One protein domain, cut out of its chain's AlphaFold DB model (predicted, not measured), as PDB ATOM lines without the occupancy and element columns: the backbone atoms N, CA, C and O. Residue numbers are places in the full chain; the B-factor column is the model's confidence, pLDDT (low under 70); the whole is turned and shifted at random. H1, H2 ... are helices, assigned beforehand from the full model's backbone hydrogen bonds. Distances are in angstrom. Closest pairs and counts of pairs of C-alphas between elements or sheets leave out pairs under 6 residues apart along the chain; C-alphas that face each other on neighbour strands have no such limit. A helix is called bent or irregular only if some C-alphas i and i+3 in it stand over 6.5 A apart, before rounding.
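What this domain is: This is residues 725 to 824 of the 844 residues of an uncharacterized protein of Pseudocercospora eumusae (UniProt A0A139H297). Three short helices, H1, H3 and H4, make a small cluster in which H1 packs on both H3 and H4, while the long helix H2 runs from near the end of H1 past H3 to one far end of the domain, where the chain folds back to H3. Ahead of these helices comes a long stretch with no named element, residues 725 to 763, which lies about the outside of the cluster and sticks out as a loop at residues 739 to 745. The printed part has 100 residues with four named helices, in the order H1, H2, H3, H4, and no named strand; the class is all helix, though only 48 of the 100 residues are in named elements. The whole is compact, with a radius of gyration of the C-alphas of 13.9 A, and its C-alphas span 39 by 31 by 28 A along their three main axes.

How they stand to each other: Residues 725 to 763 come first, and their C-alphas lie 9 to 23 A from the mean of all C-alphas. Within this stretch, residues 739 to 745 stand free, with no C-alpha 8 or more residues away along the chain within 10 A. H1, residues 764 to 772, touches H3, residues 804 to 811, with the C-alphas of Asp 764 and Glu 805 the closest at 4.9 A; their lines are about perpendicular, at 87 degrees. H1 also touches H4, residues 813 to 823, and here the closest C-alphas are those of Leu 770 and Leu 816, 6.4 A apart. H1 and H4 run the same way at a steep tilt of 53 degrees. H2, residues 776 to 795, touches no helix. It is close to H1 but not clearly touching, the closest C-alphas being those of Leu 771 and Ile 779 at 6.7 A, with a steep tilt of 41 degrees, opposite ways. H2 is also close to H3 but not clearly touching: the closest C-alphas, those of Trp 786 and Lys 804, are 7.3 A apart, and the lines are about perpendicular at 81 degrees. H3 and H4 are close but not clearly touching, with the C-alphas of Ser 809 and Leu 816 at 7.4 A and lines about perpendicular at 79 degrees. H2 and H4 are apart. In H1, H3 and H4 every O i to N i+4 pair is within hydrogen-bond range; in H2, 14 of 16 are.

Where its parts are: The printed part begins at Pro 725, with its C-alpha at (47.780, -41.229, 9.061). H1 begins with C-alpha 764 at (35.768, -51.417, 28.977) and measures 12.5 A from first to last C-alpha. H2, the longest helix with 20 residues, measures 29.3 A and ends with C-alpha 795 at (13.851, -44.177, 24.045). It has a kink of 29 degrees near residue 789 and is irregular, but only just: C-alphas 788 and 791 are 6.8 A apart. H3 has 8 residues and measures 10.5 A. H4 has 11 residues, measures 15.0 A and ends with C-alpha 823 at (48.444, -52.924, 15.945).

The domain as a whole: The two C-alphas farthest apart are those of Asp 752 and Lys 795, at 40.2 A, and the first and last printed C-alphas are 17.0 A apart. The printed part has no cut. The links from H1 to H2 and from H3 to H4 are tight, with 3 residues and 1 residue between them; the link from H2 to H3, with 8 residues, is short. The mean pLDDT of the printed part is 77.8, and 31 residues are under 70, namely residues 725 to 754 and residue 799.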
ATOM      1  N   PRO A 725      48.513 -40.251   9.878       60.34
ATOM      2  CA  PRO A 725      47.780 -41.229   9.061       60.34
ATOM      3  C   PRO A 725      48.285 -42.681   9.197       60.34
ATOM      4  O   PRO A 725      47.776 -43.583   8.532       60.34
ATOM      5  N   ARG A 726      49.302 -42.927  10.035       55.97
ATOM      6  CA  ARG A 726      49.741 -44.268  10.456       55.97
ATOM      7  C   ARG A 726      49.778 -44.462  11.977       55.97
ATOM      8  O   ARG A 726      49.920 -45.605  12.407       55.97
ATOM      9  N   GLY A 727      49.668 -43.395  12.768       59.59
ATOM     10  CA  GLY A 727      49.765 -43.445  14.229       59.59
ATOM     11  C   GLY A 727      48.473 -43.894  14.924       59.59
ATOM     12  O   GLY A 727      47.486 -44.184  14.243       59.59
ATOM     13  N   PRO A 728      48.486 -43.961  16.269       62.75
ATOM     14  CA  PRO A 728      47.271 -44.000  17.080       62.75
ATOM     15  C   PRO A 728      46.468 -42.698  16.923       62.75
ATOM     16  O   PRO A 728      47.014 -41.654  16.552       62.75
ATOM     17  N   CYS A 729      45.174 -42.754  17.226       67.06
ATOM     18  CA  CYS A 729      44.303 -41.585  17.221       67.06
ATOM     19  C   CYS A 729      44.354 -40.860  18.573       67.06
ATOM     20  O   CYS A 729      44.256 -41.476  19.634       67.06
ATOM     21  N   ILE A 730      44.477 -39.534  18.523       60.66
ATOM     22  CA  ILE A 730      44.598 -38.661  19.698       60.66
ATOM     23  C   ILE A 730      43.334 -37.786  19.824       60.66
ATOM     24  O   ILE A 730      43.415 -36.582  20.047       60.66
ATOM     25  N   ASP A 731      42.150 -38.384  19.638       65.31
ATOM     26  CA  ASP A 731      40.870 -37.711  19.890       65.31
ATOM     27  C   ASP A 731      40.522 -37.787  21.396       65.31
ATOM     28  O   ASP A 731      40.228 -38.878  21.902       65.31
ATOM     29  N   PRO A 732      40.520 -36.653  22.128       57.44
ATOM     30  CA  PRO A 732      40.307 -36.625  23.576       57.44
ATOM     31  C   PRO A 732      38.852 -36.894  24.002       57.44
ATOM     32  O   PRO A 732      38.595 -37.077  25.190       57.44
ATOM     33  N   VAL A 733      37.893 -36.917  23.070       62.78
ATOM     34  CA  VAL A 733      36.484 -37.272  23.332       62.78
ATOM     35  C   VAL A 733      36.292 -38.795  23.316       62.78
ATOM     36  O   VAL A 733      35.338 -39.324  23.888       62.78
ATOM     37  N   LEU A 734      37.191 -39.522  22.646       57.25
ATOM     38  CA  LEU A 734      37.019 -40.938  22.301       57.25
ATOM     39  C   LEU A 734      38.041 -41.838  22.980       57.25
ATOM     40  O   LEU A 734      37.690 -42.941  23.401       57.25
ATOM     41  N   ASN A 735      39.259 -41.321  23.101       58.03
ATOM     42  CA  ASN A 735      40.313 -41.773  23.984       58.03
ATOM     43  C   ASN A 735      40.559 -40.660  25.025       58.03
ATOM     44  O   ASN A 735      41.600 -39.997  24.977       58.03
ATOM     45  N   PRO A 736      39.597 -40.384  25.935       58.62
ATOM     46  CA  PRO A 736      39.870 -39.512  27.068       58.62
ATOM     47  C   PRO A 736      41.060 -40.114  27.826       58.62
ATOM     48  O   PRO A 736      41.036 -41.320  28.098       58.62
ATOM     49  N   PRO A 737      42.113 -39.331  28.130       53.69
ATOM     50  CA  PRO A 737      43.313 -39.872  28.753       53.69
ATOM     51  C   PRO A 737      42.919 -40.584  30.046       53.69
ATOM     52  O   PRO A 737      42.224 -39.991  30.876       53.69
ATOM     53  N   LEU A 738      43.329 -41.854  30.180       54.03
ATOM     54  CA  LEU A 738      42.989 -42.678  31.340       54.03
ATOM     55  C   LEU A 738      43.288 -41.881  32.619       54.03
ATOM     56  O   LEU A 738      44.360 -41.266  32.709       54.03
ATOM     57  N   PRO A 739      42.334 -41.805  33.564       53.28
ATOM     58  CA  PRO A 739      42.450 -40.902  34.696       53.28
ATOM     59  C   PRO A 739      43.697 -41.275  35.491       53.28
ATOM     60  O   PRO A 739      43.784 -42.382  36.019       53.28
ATOM     61  N   LYS A 740      44.660 -40.342  35.569       54.34
ATOM     62  CA  LYS A 740      45.931 -40.510  36.289       54.34
ATOM     63  C   LYS A 740      45.673 -40.631  37.791       54.34
ATOM     64  O   LYS A 740      45.782 -39.669  38.545       54.34
ATOM     65  N   THR A 741      45.267 -41.827  38.181       52.38
ATOM     66  CA  THR A 741      45.030 -42.279  39.540       52.38
ATOM     67  C   THR A 741      46.072 -43.349  39.814       52.38
ATOM     68  O   THR A 741      46.168 -44.323  39.072       52.38
ATOM     69  N   ASP A 742      46.868 -43.171  40.869       56.56
ATOM     70  CA  ASP A 742      48.049 -44.002  41.173       56.56
ATOM     71  C   ASP A 742      47.694 -45.428  41.670       56.56
ATOM     72  O   ASP A 742      48.410 -46.023  42.476       56.56
ATOM     73  N   VAL A 743      46.519 -45.938  41.277       56.69
ATOM     74  CA  VAL A 743      45.819 -47.086  41.875       56.69
ATOM     75  C   VAL A 743      45.069 -47.944  40.838       56.69
ATOM     76  O   VAL A 743      44.747 -49.092  41.150       56.69
ATOM     77  N   GLU A 744      44.783 -47.461  39.617       53.91
ATOM     78  CA  GLU A 744      44.189 -48.338  38.588       53.91
ATOM     79  C   GLU A 744      45.218 -49.378  38.093       53.91
ATOM     80  O   GLU A 744      46.357 -49.023  37.781       53.91
ATOM     81  N   PRO A 745      44.859 -50.678  38.040       53.59
ATOM     82  CA  PRO A 745      45.779 -51.731  37.627       53.59
ATOM     83  C   PRO A 745      46.042 -51.695  36.110       53.59
ATOM     84  O   PRO A 745      45.166 -51.288  35.343       53.59
ATOM     85  N   PRO A 746      47.207 -52.187  35.646       57.59
ATOM     86  CA  PRO A 746      47.530 -52.232  34.225       57.59
ATOM     87  C   PRO A 746      46.517 -53.070  33.434       57.59
ATOM     88  O   PRO A 746      46.135 -54.174  33.829       57.59
ATOM     89  N   VAL A 747      46.097 -52.539  32.286       58.34
ATOM     90  CA  VAL A 747      45.063 -53.123  31.419       58.34
ATOM     91  C   VAL A 747      45.683 -54.196  30.519       58.34
ATOM     92  O   VAL A 747      45.943 -53.987  29.335       58.34
ATOM     93  N   VAL A 748      45.966 -55.358  31.106       59.97
ATOM     94  CA  VAL A 748      46.692 -56.430  30.418       59.97
ATOM     95  C   VAL A 748      45.795 -57.170  29.419       59.97
ATOM     96  O   VAL A 748      45.040 -58.069  29.787       59.97
ATOM     97  N   ILE A 749      45.939 -56.841  28.131       65.06
ATOM     98  CA  ILE A 749      45.298 -57.552  27.009       65.06
ATOM     99  C   ILE A 749      46.014 -58.891  26.776       65.06
ATOM    100  O   ILE A 749      46.857 -59.040  25.890       65.06
ATOM    101  N   TYR A 750      45.687 -59.893  27.591       58.44
ATOM    102  CA  TYR A 750      46.233 -61.241  27.445       58.44
ATOM    103  C   TYR A 750      45.699 -61.912  26.173       58.44
ATOM    104  O   TYR A 750      44.559 -62.377  26.190       58.44
ATOM    105  N   ARG A 751      46.520 -62.069  25.118       61.56
ATOM    106  CA  ARG A 751      46.414 -63.197  24.163       61.56
ATOM    107  C   ARG A 751      47.560 -63.323  23.159       61.56
ATOM    108  O   ARG A 751      48.426 -62.462  23.052       61.56
ATOM    109  N   ASP A 752      47.541 -64.458  22.463       64.06
ATOM    110  CA  ASP A 752      48.309 -64.737  21.247       64.06
ATOM    111  C   ASP A 752      47.514 -64.261  20.011       64.06
ATOM    112  O   ASP A 752      46.283 -64.220  20.041       64.06
ATOM    113  N   ARG A 753      48.189 -63.926  18.907       63.34
ATOM    114  CA  ARG A 753      47.627 -63.222  17.732       63.34
ATOM    115  C   ARG A 753      46.526 -64.003  16.994       63.34
ATOM    116  O   ARG A 753      45.690 -63.409  16.304       63.34
ATOM    117  N   ASP A 754      46.519 -65.325  17.157       69.19
ATOM    118  CA  ASP A 754      45.507 -66.235  16.608       69.19
ATOM    119  C   ASP A 754      44.328 -66.498  17.562       69.19
ATOM    120  O   ASP A 754      43.262 -66.937  17.121       69.19
ATOM    121  N   GLN A 755      44.466 -66.186  18.854       73.44
ATOM    122  CA  GLN A 755      43.380 -66.294  19.824       73.44
ATOM    123  C   GLN A 755      42.526 -65.022  19.801       73.44
ATOM    124  O   GLN A 755      42.882 -63.993  20.370       73.44
ATOM    125  N   LEU A 756      41.367 -65.101  19.150       81.56
ATOM    126  CA  LEU A 756      40.433 -63.982  19.068       81.56
ATOM    127  C   LEU A 756      39.609 -63.806  20.348       81.56
ATOM    128  O   LEU A 756      39.137 -64.776  20.939       81.56
ATOM    129  N   PHE A 757      39.348 -62.553  20.714       87.12
ATOM    130  CA  PHE A 757      38.342 -62.182  21.703       87.12
ATOM    131  C   PHE A 757      36.938 -62.570  21.239       87.12
ATOM    132  O   PHE A 757      36.499 -62.235  20.135       87.12
ATOM    133  N   SER A 758      36.215 -63.251  22.117       90.06
ATOM    134  CA  SER A 758      34.792 -63.520  21.993       90.06
ATOM    135  C   SER A 758      33.977 -62.248  22.228       90.06
ATOM    136  O   SER A 758      34.416 -61.292  22.868       90.06
ATOM    137  N   LYS A 759      32.742 -62.228  21.716       90.75
ATOM    138  CA  LYS A 759      31.832 -61.090  21.911       90.75
ATOM    139  C   LYS A 759      31.643 -60.820  23.407       90.75
ATOM    140  O   LYS A 759      31.294 -61.747  24.139       90.75
ATOM    141  N   SER A 760      31.782 -59.570  23.837       88.56
ATOM    142  CA  SER A 760      31.728 -59.124  25.245       88.56
ATOM    143  C   SER A 760      32.770 -59.764  26.178       88.56
ATOM    144  O   SER A 760      32.496 -59.895  27.366       88.56
ATOM    145  N   GLU A 761      33.908 -60.224  25.653       89.44
ATOM    146  CA  GLU A 761      35.022 -60.711  26.481       89.44
ATOM    147  C   GLU A 761      35.972 -59.578  26.890       89.44
ATOM    148  O   GLU A 761      36.425 -59.558  28.027       89.44
ATOM    149  N   LEU A 762      36.206 -58.612  25.992       90.38
ATOM    150  CA  LEU A 762      36.959 -57.390  26.286       90.38
ATOM    151  C   LEU A 762      36.207 -56.524  27.306       90.38
ATOM    152  O   LEU A 762      35.037 -56.177  27.091       90.38
ATOM    153  N   THR A 763      36.909 -56.150  28.370       90.75
ATOM    154  CA  THR A 763      36.489 -55.157  29.363       90.75
ATOM    155  C   THR A 763      36.560 -53.737  28.805       90.75
ATOM    156  O   THR A 763      37.246 -53.463  27.817       90.75
ATOM    157  N   ASP A 764      35.873 -52.796  29.456       90.00
ATOM    158  CA  ASP A 764      35.768 -51.417  28.977       90.00
ATOM    159  C   ASP A 764      37.131 -50.723  28.808       90.00
ATOM    160  O   ASP A 764      37.333 -49.967  27.857       90.00
ATOM    161  N   ALA A 765      38.092 -51.018  29.687       85.69
ATOM    162  CA  ALA A 765      39.443 -50.472  29.608       85.69
ATOM    163  C   ALA A 765      40.233 -51.034  28.408       85.69
ATOM    164  O   ALA A 765      40.895 -50.276  27.697       85.69
ATOM    165  N   GLU A 766      40.111 -52.335  28.121       88.81
ATOM    166  CA  GLU A 766      40.739 -52.954  26.946       88.81
ATOM    167  C   GLU A 766      40.132 -52.410  25.643       88.81
ATOM    168  O   GLU A 766      40.851 -52.162  24.677       88.81
ATOM    169  N   VAL A 767      38.818 -52.151  25.617       91.31
ATOM    170  CA  VAL A 767      38.162 -51.507  24.467       91.31
ATOM    171  C   VAL A 767      38.671 -50.080  24.260       91.31
ATOM    172  O   VAL A 767      38.949 -49.718  23.119       91.31
ATOM    173  N   ARG A 768      38.844 -49.277  25.323       88.44
ATOM    174  CA  ARG A 768      39.440 -47.927  25.217       88.44
ATOM    175  C   ARG A 768      40.836 -47.976  24.605       88.44
ATOM    176  O   ARG A 768      41.111 -47.210  23.687       88.44
ATOM    177  N   TYR A 769      41.679 -48.909  25.045       86.00
ATOM    178  CA  TYR A 769      43.010 -49.086  24.464       86.00
ATOM    179  C   TYR A 769      42.965 -49.512  22.993       86.00
ATOM    180  O   TYR A 769      43.660 -48.937  22.159       86.00
ATOM    181  N   LEU A 770      42.123 -50.484  22.632       88.88
ATOM    182  CA  LEU A 770      42.002 -50.884  21.230       88.88
ATOM    183  C   LEU A 770      41.483 -49.732  20.359       88.88
ATOM    184  O   LEU A 770      41.927 -49.589  19.225       88.88
ATOM    185  N   LEU A 771      40.616 -48.863  20.884       88.94
ATOM    186  CA  LEU A 771      40.205 -47.642  20.191       88.94
ATOM    187  C   LEU A 771      41.313 -46.578  20.118       88.94
ATOM    188  O   LEU A 771      41.338 -45.848  19.134       88.94
ATOM    189  N   SER A 772      42.241 -46.485  21.076       83.38
ATOM    190  CA  SER A 772      43.346 -45.514  20.997       83.38
ATOM    191  C   SER A 772      44.366 -45.882  19.912       83.38
ATOM    192  O   SER A 772      44.799 -45.017  19.150       83.38
ATOM    193  N   VAL A 773      44.690 -47.172  19.764       84.69
ATOM    194  CA  VAL A 773      45.613 -47.665  18.722       84.69
ATOM    195  C   VAL A 773      44.949 -47.909  17.356       84.69
ATOM    196  O   VAL A 773      45.624 -48.310  16.403       84.69
ATOM    197  N   ALA A 774      43.642 -47.661  17.232       87.56
ATOM    198  CA  ALA A 774      42.898 -47.791  15.983       87.56
ATOM    199  C   ALA A 774      43.152 -46.617  15.008       87.56
ATOM    200  O   ALA A 774      43.459 -45.500  15.425       87.56
ATOM    201  N   PRO A 775      42.996 -46.828  13.685       85.31
ATOM    202  CA  PRO A 775      43.040 -45.741  12.709       85.31
ATOM    203  C   PRO A 775      41.774 -44.872  12.789       85.31
ATOM    204  O   PRO A 775      40.667 -45.404  12.890       85.31
ATOM    205  N   CYS A 776      41.918 -43.548  12.635       83.75
ATOM    206  CA  CYS A 776      40.821 -42.572  12.741       83.75
ATOM    207  C   CYS A 776      39.561 -42.960  11.951       83.75
ATOM    208  O   CYS A 776      38.471 -42.919  12.499       83.75
ATOM    209  N   GLN A 777      39.701 -43.455  10.717       84.19
ATOM    210  CA  GLN A 777      38.564 -43.875   9.879       84.19
ATOM    211  C   GLN A 777      37.686 -44.966  10.520       84.19
ATOM    212  O   GLN A 777      36.471 -44.979  10.330       84.19
ATOM    213  N   MET A 778      38.285 -45.895  11.274       83.44
ATOM    214  CA  MET A 778      37.526 -46.909  12.010       83.44
ATOM    215  C   MET A 778      36.857 -46.300  13.246       83.44
ATOM    216  O   MET A 778      35.738 -46.677  13.589       83.44
ATOM    217  N   ILE A 779      37.535 -45.359  13.899       84.62
ATOM    218  CA  ILE A 779      37.026 -44.650  15.071       84.62
ATOM    219  C   ILE A 779      35.826 -43.779  14.676       84.62
ATOM    220  O   ILE A 779      34.792 -43.875  15.324       84.62
ATOM    221  N   ASP A 780      35.897 -43.038  13.569       84.00
ATOM    222  CA  ASP A 780      34.780 -42.266  13.011       84.00
ATOM    223  C   ASP A 780      33.566 -43.154  12.721       84.00
ATOM    224  O   ASP A 780      32.449 -42.855  13.145       84.00
ATOM    225  N   ALA A 781      33.785 -44.310  12.086       84.44
ATOM    226  CA  ALA A 781      32.722 -45.282  11.854       84.44
ATOM    227  C   ALA A 781      32.119 -45.811  13.176       84.44
ATOM    228  O   ALA A 781      30.899 -45.954  13.278       84.44
ATOM    229  N   VAL A 782      32.941 -46.045  14.207       82.94
ATOM    230  CA  VAL A 782      32.496 -46.400  15.568       82.94
ATOM    231  C   VAL A 782      31.648 -45.285  16.203       82.94
ATOM    232  O   VAL A 782      30.601 -45.585  16.780       82.94
ATOM    233  N   ILE A 783      32.060 -44.014  16.092       80.38
ATOM    234  CA  ILE A 783      31.316 -42.847  16.606       80.38
ATOM    235  C   ILE A 783      29.949 -42.753  15.937       80.38
ATOM    236  O   ILE A 783      28.928 -42.681  16.620       80.38
ATOM    237  N   GLN A 784      29.933 -42.733  14.603       85.56
ATOM    238  CA  GLN A 784      28.732 -42.471  13.817       85.56
ATOM    239  C   GLN A 784      27.687 -43.572  14.048       85.56
ATOM    240  O   GLN A 784      26.509 -43.270  14.236       85.56
ATOM    241  N   TRP A 785      28.114 -44.836  14.170       84.31
ATOM    242  CA  TRP A 785      27.235 -45.934  14.586       84.31
ATOM    243  C   TRP A 785      26.738 -45.810  16.031       84.31
ATOM    244  O   TRP A 785      25.563 -46.067  16.290       84.31
ATOM    245  N   TRP A 786      27.595 -45.416  16.979       85.50
ATOM    246  CA  TRP A 786      27.185 -45.224  18.374       85.50
ATOM    247  C   TRP A 786      26.142 -44.104  18.512       85.50
ATOM    248  O   TRP A 786      25.083 -44.322  19.100       85.50
ATOM    249  N   HIS A 787      26.380 -42.937  17.907       86.56
ATOM    250  CA  HIS A 787      25.433 -41.820  17.933       86.56
ATOM    251  C   HIS A 787      24.158 -42.071  17.113       86.56
ATOM    252  O   HIS A 787      23.119 -41.519  17.462       86.56
ATOM    253  N   ALA A 788      24.182 -42.929  16.087       87.19
ATOM    254  CA  ALA A 788      22.961 -43.358  15.399       87.19
ATOM    255  C   ALA A 788      22.051 -44.228  16.293       87.19
ATOM    256  O   ALA A 788      20.828 -44.121  16.217       87.19
ATOM    257  N   LEU A 789      22.634 -45.059  17.167       84.56
ATOM    258  CA  LEU A 789      21.906 -45.966  18.069       84.56
ATOM    259  C   LEU A 789      21.496 -45.310  19.397       84.56
ATOM    260  O   LEU A 789      20.476 -45.675  19.986       84.56
ATOM    261  N   GLN A 790      22.262 -44.323  19.865       85.00
ATOM    262  CA  GLN A 790      22.042 -43.630  21.137       85.00
ATOM    263  C   GLN A 790      20.599 -43.085  21.321       85.00
ATOM    264  O   GLN A 790      20.050 -43.263  22.415       85.00
ATOM    265  N   PRO A 791      19.917 -42.500  20.310       86.75
ATOM    266  CA  PRO A 791      18.521 -42.072  20.432       86.75
ATOM    267  C   PRO A 791      17.536 -43.230  20.627       86.75
ATOM    268  O   PRO A 791      16.567 -43.086  21.372       86.75
ATOM    269  N   GLU A 792      17.757 -44.380  19.986       85.31
ATOM    270  CA  GLU A 792      16.904 -45.566  20.153       85.31
ATOM    271  C   GLU A 792      17.068 -46.169  21.549       85.31
ATOM    272  O   GLU A 792      16.087 -46.463  22.229       85.31
ATOM    273  N   TRP A 793      18.309 -46.272  22.020       82.62
ATOM    274  CA  TRP A 793      18.622 -46.794  23.349       82.62
ATOM    275  C   TRP A 793      18.095 -45.881  24.465       82.62
ATOM    276  O   TRP A 793      17.622 -46.373  25.493       82.62
ATOM    277  N   THR A 794      18.103 -44.563  24.241       83.31
ATOM    278  CA  THR A 794      17.522 -43.570  25.160       83.31
ATOM    279  C   THR A 794      15.993 -43.682  25.222       83.31
ATOM    280  O   THR A 794      15.429 -43.657  26.312       83.31
ATOM    281  N   LYS A 795      15.309 -43.911  24.087       86.06
ATOM    282  CA  LYS A 795      13.851 -44.177  24.045       86.06
ATOM    283  C   LYS A 795      13.428 -45.446  24.804       86.06
ATOM    284  O   LYS A 795      12.250 -45.593  25.121       86.06
ATOM    285  N   HIS A 796      14.359 -46.363  25.064       81.50
ATOM    286  CA  HIS A 796      14.107 -47.644  25.728       81.50
ATOM    287  C   HIS A 796      14.585 -47.714  27.189       81.50
ATOM    288  O   HIS A 796      14.510 -48.791  27.777       81.50
ATOM    289  N   ASP A 797      15.070 -46.609  27.773       82.81
ATOM    290  CA  ASP A 797      15.583 -46.527  29.160       82.81
ATOM    291  C   ASP A 797      16.691 -47.560  29.486       82.81
ATOM    292  O   ASP A 797      16.979 -47.897  30.632       82.81
ATOM    293  N   CYS A 798      17.347 -48.089  28.447       73.44
ATOM    294  CA  CYS A 798      18.375 -49.125  28.568       73.44
ATOM    295  C   CYS A 798      19.782 -48.541  28.783       73.44
ATOM    296  O   CYS A 798      20.676 -49.242  29.254       73.44
ATOM    297  N   MET A 799      19.981 -47.255  28.464       66.81
ATOM    298  CA  MET A 799      21.277 -46.559  28.535       66.81
ATOM    299  C   MET A 799      21.937 -46.619  29.921       66.81
ATOM    300  O   MET A 799      23.159 -46.644  30.009       66.81
ATOM    301  N   ALA A 800      21.157 -46.688  31.003       71.62
ATOM    302  CA  ALA A 800      21.679 -46.708  32.372       71.62
ATOM    303  C   ALA A 800      22.467 -47.985  32.743       71.62
ATOM    304  O   ALA A 800      23.073 -48.026  33.811       71.62
ATOM    305  N   GLN A 801      22.448 -49.031  31.904       73.81
ATOM    306  CA  GLN A 801      23.082 -50.330  32.188       73.81
ATOM    307  C   GLN A 801      24.220 -50.704  31.226       73.81
ATOM    308  O   GLN A 801      24.862 -51.734  31.431       73.81
ATOM    309  N   TYR A 802      24.480 -49.905  30.185       81.75
ATOM    310  CA  TYR A 802      25.403 -50.275  29.108       81.75
ATOM    311  C   TYR A 802      26.313 -49.114  28.700       81.75
ATOM    312  O   TYR A 802      25.848 -48.064  28.259       81.75
ATOM    313  N   THR A 803      27.622 -49.331  28.793       88.44
ATOM    314  CA  THR A 803      28.645 -48.399  28.310       88.44
ATOM    315  C   THR A 803      28.833 -48.513  26.790       88.44
ATOM    316  O   THR A 803      28.499 -49.532  26.170       88.44
ATOM    317  N   LYS A 804      29.402 -47.465  26.177       88.94
ATOM    318  CA  LYS A 804      29.829 -47.459  24.763       88.94
ATOM    319  C   LYS A 804      30.783 -48.626  24.503       88.94
ATOM    320  O   LYS A 804      30.692 -49.324  23.498       88.94
ATOM    321  N   GLU A 805      31.681 -48.851  25.444       93.19
ATOM    322  CA  GLU A 805      32.729 -49.849  25.411       93.19
ATOM    323  C   GLU A 805      32.162 -51.276  25.456       93.19
ATOM    324  O   GLU A 805      32.504 -52.088  24.595       93.19
ATOM    325  N   TRP A 806      31.209 -51.558  26.353       91.19
ATOM    326  CA  TRP A 806      30.486 -52.835  26.387       91.19
ATOM    327  C   TRP A 806      29.703 -53.106  25.095       91.19
ATOM    328  O   TRP A 806      29.654 -54.242  24.606       91.19
ATOM    329  N   TYR A 807      29.096 -52.069  24.503       89.94
ATOM    330  CA  TYR A 807      28.432 -52.209  23.208       89.94
ATOM    331  C   TYR A 807      29.434 -52.615  22.119       89.94
ATOM    332  O   TYR A 807      29.190 -53.567  21.370       89.94
ATOM    333  N   LEU A 808      30.593 -51.957  22.061       90.44
ATOM    334  CA  LEU A 808      31.625 -52.239  21.066       90.44
ATOM    335  C   LEU A 808      32.276 -53.614  21.277       90.44
ATOM    336  O   LEU A 808      32.383 -54.367  20.307       90.44
ATOM    337  N   SER A 809      32.589 -54.030  22.511       92.81
ATOM    338  CA  SER A 809      33.092 -55.391  22.771       92.81
ATOM    339  C   SER A 809      32.092 -56.474  22.357       92.81
ATOM    340  O   SER A 809      32.494 -57.568  21.950       92.81
ATOM    341  N   ARG A 810      30.782 -56.192  22.404       91.12
ATOM    342  CA  ARG A 810      29.701 -57.106  21.994       91.12
ATOM    343  C   ARG A 810      29.401 -57.098  20.487       91.12
ATOM    344  O   ARG A 810      29.083 -58.160  19.942       91.12
ATOM    345  N   HIS A 811      29.452 -55.943  19.826       89.50
ATOM    346  CA  HIS A 811      28.985 -55.775  18.442       89.50
ATOM    347  C   HIS A 811      30.120 -55.622  17.420       89.50
ATOM    348  O   HIS A 811      30.033 -56.241  16.362       89.50
ATOM    349  N   TRP A 812      31.197 -54.914  17.769       92.00
ATOM    350  CA  TRP A 812      32.370 -54.621  16.924       92.00
ATOM    351  C   TRP A 812      33.566 -55.546  17.216       92.00
ATOM    352  O   TRP A 812      34.730 -55.220  16.985       92.00
ATOM    353  N   THR A 813      33.303 -56.731  17.768       90.81
ATOM    354  CA  THR A 813      34.345 -57.658  18.229       90.81
ATOM    355  C   THR A 813      35.255 -58.146  17.099       90.81
ATOM    356  O   THR A 813      36.411 -58.466  17.350       90.81
ATOM    357  N   ARG A 814      34.769 -58.236  15.854       92.50
ATOM    358  CA  ARG A 814      35.600 -58.658  14.713       92.50
ATOM    359  C   ARG A 814      36.635 -57.584  14.382       92.50
ATOM    360  O   ARG A 814      37.780 -57.904  14.086       92.50
ATOM    361  N   GLU A 815      36.223 -56.333  14.460       92.25
ATOM    362  CA  GLU A 815      36.986 -55.147  14.109       92.25
ATOM    363  C   GLU A 815      37.994 -54.828  15.228       92.25
ATOM    364  O   GLU A 815      39.168 -54.604  14.951       92.25
ATOM    365  N   LEU A 816      37.588 -54.966  16.498       91.25
ATOM    366  CA  LEU A 816      38.490 -54.941  17.660       91.25
ATOM    367  C   LEU A 816      39.568 -56.036  17.576       91.25
ATOM    368  O   LEU A 816      40.748 -55.760  17.777       91.25
ATOM    369  N   ASN A 817      39.203 -57.262  17.186       90.56
ATOM    370  CA  ASN A 817      40.172 -58.331  16.916       90.56
ATOM    371  C   ASN A 817      41.100 -58.036  15.726       90.56
ATOM    372  O   ASN A 817      42.241 -58.502  15.703       90.56
ATOM    373  N   GLN A 818      40.635 -57.282  14.729       89.50
ATOM    374  CA  GLN A 818      41.476 -56.860  13.613       89.50
ATOM    375  C   GLN A 818      42.514 -55.826  14.078       89.50
ATOM    376  O   GLN A 818      43.681 -55.955  13.718       89.50
ATOM    377  N   ILE A 819      42.136 -54.891  14.961       88.31
ATOM    378  CA  ILE A 819      43.088 -53.981  15.621       88.31
ATOM    379  C   ILE A 819      44.132 -54.769  16.421       88.31
ATOM    380  O   ILE A 819      45.322 -54.538  16.224       88.31
ATOM    381  N   VAL A 820      43.721 -55.735  17.257       87.31
ATOM    382  CA  VAL A 820      44.655 -56.600  18.013       87.31
ATOM    383  C   VAL A 820      45.688 -57.231  17.075       87.31
ATOM    384  O   VAL A 820      46.888 -57.180  17.331       87.31
ATOM    385  N   ARG A 821      45.240 -57.779  15.942       84.75
ATOM    386  CA  ARG A 821      46.123 -58.408  14.951       84.75
ATOM    387  C   ARG A 821      47.049 -57.432  14.236       84.75
ATOM    388  O   ARG A 821      48.177 -57.813  13.927       84.75
ATOM    389  N   GLU A 822      46.585 -56.234  13.905       84.69
ATOM    390  CA  GLU A 822      47.338 -55.266  13.099       84.69
ATOM    391  C   GLU A 822      48.253 -54.356  13.923       84.69
ATOM    392  O   GLU A 822      49.283 -53.923  13.404       84.69
ATOM    393  N   ARG A 823      47.877 -54.039  15.169       82.38
ATOM    394  CA  ARG A 823      48.444 -52.924  15.945       82.38
ATOM    395  C   ARG A 823      49.040 -53.305  17.295       82.38
ATOM    396  O   ARG A 823      49.966 -52.618  17.718       82.38
ATOM    397  N   CYS A 824      48.586 -54.372  17.955       77.19
ATOM    398  CA  CYS A 824      49.278 -54.841  19.158       77.19
ATOM    399  C   CYS A 824      50.634 -55.459  18.760       77.19
ATOM    400  O   CYS A 824      50.680 -56.286  17.840       77.19
TER     401      CYS A 824